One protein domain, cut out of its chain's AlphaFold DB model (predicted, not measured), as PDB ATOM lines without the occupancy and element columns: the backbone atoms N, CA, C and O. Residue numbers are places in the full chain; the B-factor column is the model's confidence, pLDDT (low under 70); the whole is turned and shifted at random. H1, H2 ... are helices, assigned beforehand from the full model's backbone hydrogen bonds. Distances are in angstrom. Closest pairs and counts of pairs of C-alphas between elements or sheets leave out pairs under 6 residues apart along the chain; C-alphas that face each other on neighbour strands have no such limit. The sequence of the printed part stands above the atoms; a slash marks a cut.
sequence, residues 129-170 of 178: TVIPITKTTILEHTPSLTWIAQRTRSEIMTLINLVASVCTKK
ATOM      1  N   THR A 129     247.664 219.785 311.728       58.50
ATOM      2  CA  THR A 129     248.068 220.594 310.579       58.50
ATOM      3  C   THR A 129     246.893 220.692 309.612       58.50
ATOM      4  O   THR A 129     246.693 219.871 308.718       58.50
ATOM      5  N   VAL A 130     246.058 221.712 309.815       62.41
ATOM      6  CA  VAL A 130     244.924 222.011 308.936       62.41
ATOM      7  C   VAL A 130     245.455 222.615 307.637       62.41
ATOM      8  O   VAL A 130     245.442 223.823 307.434       62.41
ATOM      9  N   ILE A 131     245.949 221.768 306.735       67.19
ATOM     10  CA  ILE A 131     246.245 222.195 305.365       67.19
ATOM     11  C   ILE A 131     244.895 222.518 304.694       67.19
ATOM     12  O   ILE A 131     244.003 221.669 304.706       67.19
ATOM     13  N   PRO A 132     244.671 223.716 304.144       70.81
ATOM     14  CA  PRO A 132     243.396 224.056 303.521       70.81
ATOM     15  C   PRO A 132     243.188 223.271 302.218       70.81
ATOM     16  O   PRO A 132     244.130 223.041 301.462       70.81
ATOM     17  N   ILE A 133     241.943 222.873 301.935       75.19
ATOM     18  CA  ILE A 133     241.578 222.211 300.674       75.19
ATOM     19  C   ILE A 133     241.508 223.283 299.584       75.19
ATOM     20  O   ILE A 133     240.533 224.025 299.483       75.19
ATOM     21  N   THR A 134     242.560 223.383 298.776       76.62
ATOM     22  CA  THR A 134     242.679 224.364 297.687       76.62
ATOM     23  C   THR A 134     243.084 223.690 296.376       76.62
ATOM     24  O   THR A 134     243.610 222.575 296.361       76.62
ATOM     25  N   LYS A 135     242.849 224.361 295.240       71.38
ATOM     26  CA  LYS A 135     243.197 223.822 293.911       71.38
ATOM     27  C   LYS A 135     244.699 223.550 293.769       71.38
ATOM     28  O   LYS A 135     245.071 222.528 293.205       71.38
ATOM     29  N   THR A 136     245.539 224.428 294.313       70.50
ATOM     30  CA  THR A 136     247.003 224.286 294.322       70.50
ATOM     31  C   THR A 136     247.428 223.070 295.137       70.50
ATOM     32  O   THR A 136     248.152 222.224 294.627       70.50
ATOM     33  N   THR A 137     246.869 222.883 296.339       68.94
ATOM     34  CA  THR A 137     247.207 221.719 297.180       68.94
ATOM     35  C   THR A 137     246.874 220.369 296.544       68.94
ATOM     36  O   THR A 137     247.535 219.387 296.847       68.94
ATOM     37  N   ILE A 138     245.874 220.307 295.660       73.38
ATOM     38  CA  ILE A 138     245.473 219.070 294.969       73.38
ATOM     39  C   ILE A 138     246.369 218.777 293.757       73.38
ATOM     40  O   ILE A 138     246.600 217.617 293.434       73.38
ATOM     41  N   LEU A 139     246.834 219.818 293.061       70.62
ATOM     42  CA  LEU A 139     247.616 219.680 291.831       70.62
ATOM     43  C   LEU A 139     249.124 219.567 292.083       70.62
ATOM     44  O   LEU A 139     249.822 218.946 291.285       70.62
ATOM     45  N   GLU A 140     249.627 220.180 293.155       71.88
ATOM     46  CA  GLU A 140     251.067 220.315 293.417       71.88
ATOM     47  C   GLU A 140     251.582 219.353 294.493       71.88
ATOM     48  O   GLU A 140     252.780 219.071 294.538       71.88
ATOM     49  N   HIS A 141     250.704 218.813 295.346       71.69
ATOM     50  CA  HIS A 141     251.101 217.909 296.422       71.69
ATOM     51  C   HIS A 141     250.498 216.516 296.262       71.69
ATOM     52  O   HIS A 141     249.289 216.346 296.110       71.69
ATOM     53  N   THR A 142     251.351 215.496 296.377       78.81
ATOM     54  CA  THR A 142     250.912 214.106 296.495       78.81
ATOM     55  C   THR A 142     250.175 213.927 297.824       78.81
ATOM     56  O   THR A 142     250.755 214.214 298.878       78.81
ATOM     57  N   PRO A 143     248.919 213.447 297.823       81.06
ATOM     58  CA  PRO A 143     248.167 213.294 299.056       81.06
ATOM     59  C   PRO A 143     248.777 212.172 299.904       81.06
ATOM     60  O   PRO A 143     248.877 211.027 299.465       81.06
ATOM     61  N   SER A 144     249.193 212.501 301.128       85.19
ATOM     62  CA  SER A 144     249.710 211.514 302.075       85.19
ATOM     63  C   SER A 144     248.577 210.810 302.823       85.19
ATOM     64  O   SER A 144     247.483 211.350 303.007       85.19
ATOM     65  N   LEU A 145     248.866 209.609 303.325       86.19
ATOM     66  CA  LEU A 145     247.928 208.851 304.149       86.19
ATOM     67  C   LEU A 145     247.488 209.631 305.395       86.19
ATOM     68  O   LEU A 145     246.302 209.661 305.712       86.19
ATOM     69  N   THR A 146     248.426 210.295 306.075       84.50
ATOM     70  CA  THR A 146     248.142 211.112 307.263       84.50
ATOM     71  C   THR A 146     247.207 212.271 306.942       84.50
ATOM     72  O   THR A 146     246.245 212.512 307.669       84.50
ATOM     73  N   TRP A 147     247.430 212.926 305.804       83.50
ATOM     74  CA  TRP A 147     246.612 214.039 305.350       83.50
ATOM     75  C   TRP A 147     245.185 213.621 304.989       83.50
ATOM     76  O   TRP A 147     244.245 214.332 305.339       83.50
ATOM     77  N   ILE A 148     245.001 212.467 304.331       87.38
ATOM     78  CA  ILE A 148     243.670 211.924 304.006       87.38
ATOM     79  C   ILE A 148     242.959 211.435 305.276       87.38
ATOM     80  O   ILE A 148     241.777 211.721 305.474       87.38
ATOM     81  N   ALA A 149     243.663 210.713 306.153       88.12
ATOM     82  CA  ALA A 149     243.092 210.087 307.346       88.12
ATOM     83  C   ALA A 149     242.487 211.099 308.333       88.12
ATOM     84  O   ALA A 149     241.485 210.793 308.982       88.12
ATOM     85  N   GLN A 150     243.058 212.305 308.405       84.00
ATOM     86  CA  GLN A 150     242.606 213.402 309.270       84.00
ATOM     87  C   GLN A 150     241.365 214.142 308.747       84.00
ATOM     88  O   GLN A 150     240.856 215.045 309.419       84.00
ATOM     89  N   ARG A 151     240.879 213.809 307.545       84.62
ATOM     90  CA  ARG A 151     239.711 214.463 306.951       84.62
ATOM     91  C   ARG A 151     238.417 213.790 307.350       84.62
ATOM     92  O   ARG A 151     238.267 212.565 307.354       84.62
ATOM     93  N   THR A 152     237.438 214.637 307.615       87.94
ATOM     94  CA  THR A 152     236.040 214.250 307.733       87.94
ATOM     95  C   THR A 152     235.468 213.863 306.370       87.94
ATOM     96  O   THR A 152     236.002 214.191 305.308       87.94
ATOM     97  N   ARG A 153     234.325 213.171 306.380       89.38
ATOM     98  CA  ARG A 153     233.633 212.771 305.148       89.38
ATOM     99  C   ARG A 153     233.212 213.975 304.292       89.38
ATOM    100  O   ARG A 153     233.298 213.900 303.069       89.38
ATOM    101  N   SER A 154     232.776 215.070 304.914       89.88
ATOM    102  CA  SER A 154     232.382 216.301 304.213       89.88
ATOM    103  C   SER A 154     233.573 216.983 303.535       89.88
ATOM    104  O   SER A 154     233.463 217.423 302.390       89.88
ATOM    105  N   GLU A 155     234.731 217.009 304.197       88.31
ATOM    106  CA  GLU A 155     235.984 217.502 303.621       88.31
ATOM    107  C   GLU A 155     236.430 216.657 302.419       88.31
ATOM    108  O   GLU A 155     236.762 217.212 301.374       88.31
ATOM    109  N   ILE A 156     236.366 215.322 302.523       89.19
ATOM    110  CA  ILE A 156     236.675 214.418 301.400       89.19
ATOM    111  C   ILE A 156     235.726 214.672 300.222       89.19
ATOM    112  O   ILE A 156     236.172 214.752 299.079       89.19
ATOM    113  N   MET A 157     234.429 214.850 300.479       89.69
ATOM    114  CA  MET A 157     233.460 215.136 299.418       89.69
ATOM    115  C   MET A 157     233.743 216.479 298.731       89.69
ATOM    116  O   MET A 157     233.694 216.583 297.506       89.69
ATOM    117  N   THR A 158     234.098 217.499 299.514       88.62
ATOM    118  CA  THR A 158     234.498 218.815 298.997       88.62
ATOM    119  C   THR A 158     235.743 218.701 298.119       88.62
ATOM    120  O   THR A 158     235.797 219.301 297.047       88.62
ATOM    121  N   LEU A 159     236.712 217.879 298.529       87.50
ATOM    122  CA  LEU A 159     237.916 217.595 297.754       87.50
ATOM    123  C   LEU A 159     237.601 216.888 296.431       87.50
ATOM    124  O   LEU A 159     238.103 217.315 295.397       87.50
ATOM    125  N   ILE A 160     236.739 215.867 296.432       88.69
ATOM    126  CA  ILE A 160     236.321 215.163 295.206       88.69
ATOM    127  C   ILE A 160     235.636 216.130 294.231       88.69
ATOM    128  O   ILE A 160     235.965 216.145 293.046       88.69
ATOM    129  N   ASN A 161     234.736 216.984 294.725       87.75
ATOM    130  CA  ASN A 161     234.070 217.998 293.904       87.75
ATOM    131  C   ASN A 161     235.064 219.023 293.340       87.75
ATOM    132  O   ASN A 161     234.957 219.429 292.181       87.75
ATOM    133  N   LEU A 162     236.058 219.419 294.138       85.88
ATOM    134  CA  LEU A 162     237.104 220.333 293.699       85.88
ATOM    135  C   LEU A 162     237.980 219.697 292.611       85.88
ATOM    136  O   LEU A 162     238.198 220.337 291.582       85.88
ATOM    137  N   VAL A 163     238.405 218.439 292.784       84.44
ATOM    138  CA  VAL A 163     239.119 217.654 291.760       84.44
ATOM    139  C   VAL A 163     238.288 217.594 290.481       84.44
ATOM    140  O   VAL A 163     238.773 217.988 289.427       84.44
ATOM    141  N   ALA A 164     237.014 217.201 290.568       84.75
ATOM    142  CA  ALA A 164     236.122 217.114 289.412       84.75
ATOM    143  C   ALA A 164     235.976 218.458 288.670       84.75
ATOM    144  O   ALA A 164     235.957 218.480 287.442       84.75
ATOM    145  N   SER A 165     235.948 219.585 289.395       82.31
ATOM    146  CA  SER A 165     235.885 220.930 288.795       82.31
ATOM    147  C   SER A 165     237.158 221.332 288.037       82.31
ATOM    148  O   SER A 165     237.106 222.155 287.123       82.31
ATOM    149  N   VAL A 166     238.309 220.770 288.417       77.31
ATOM    150  CA  VAL A 166     239.619 221.052 287.811       77.31
ATOM    151  C   VAL A 166     239.943 220.043 286.705       77.31
ATOM    152  O   VAL A 166     240.551 220.413 285.700       77.31
ATOM    153  N   CYS A 167     239.477 218.800 286.831       73.12
ATOM    154  CA  CYS A 167     239.604 217.717 285.855       73.12
ATOM    155  C   CYS A 167     238.684 217.922 284.638       73.12
ATOM    156  O   CYS A 167     237.829 217.101 284.313       73.12
ATOM    157  N   THR A 168     238.869 219.032 283.930       70.69
ATOM    158  CA  THR A 168     238.216 219.294 282.645       70.69
ATOM    159  C   THR A 168     239.003 218.645 281.508       70.69
ATOM    160  O   THR A 168     240.219 218.489 281.600       70.69
ATOM    161  N   LYS A 169     238.352 218.359 280.372       62.03
ATOM    162  CA  LYS A 169     239.002 217.846 279.143       62.03
ATOM    163  C   LYS A 169     240.201 218.703 278.675       62.03
ATOM    164  O   LYS A 169     241.069 218.204 277.975       62.03
ATOM    165  N   LYS A 170     240.265 219.982 279.081       59.41
ATOM    166  CA  LYS A 170     241.366 220.925 278.808       59.41
ATOM    167  C   LYS A 170     242.592 220.706 279.712       59.41
ATOM    168  O   LYS A 170     243.717 220.935 279.271       59.41
TER     169      LYS A 170
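This is residues 129 to 170 of the 178 residues of an uncharacterized protein of Schistosoma curassoni (UniProt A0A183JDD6). One long helix, H3, runs roughly along the length of an elongated domain; residues 129 to 152, before it, form an open loop beside it that bears two short helices, H1 and H2, and residues 167 to 170 run on past its end. H1 touches the later part of H3, nearly at right angles to it, while H2 sits near the earlier part of H3. The printed part has 42 residues with three named helices, in the order H1, H2, H3, and no named strand; the class is all helix. It is only just compact, close to loose, with a radius of gyration of the C-alphas of 10.5 A, and spans 32 by 20 by 15 A.

The printed part begins at Thr 129, with its C-alpha at (248.068, 220.594, 310.579). After residues 129 to 134 comes H1, residues 135 to 140, beginning at C-alpha 135 at (243.197, 223.822, 293.911). H2 is residues 145 to 149. H3, residues 153 to 166, is 20.1 A from first to last C-alpha and ends at C-alpha 166 at (239.619, 221.052, 287.811). Residues 167 to 170 follow it.

H1 touches H3, which meets it with residues 162 to 166 alone; the closest C-alphas are those of Lys 135 and Leu 162, 7.0 A apart. Their lines are about perpendicular, at 78 degrees. H2 and H3 are close but not clearly touching, the closest C-alphas being those of Ile 148 and Ile 156, 7.9 A apart. H1 and H2 are apart. In H1, H2 and H3 every O i to N i+4 pair is within hydrogen-bond range.

The C-alphas farthest apart, those of Thr 129 and Lys 169, are 32.8 A apart. The printed part has no cut, and the links from H1 to H2 and from H2 to H3 are tight. Residues 140 to 146 stand free. The mean pLDDT of the printed part is 79.0; residues 129 to 131, 137 and 169 to 170 are under 70.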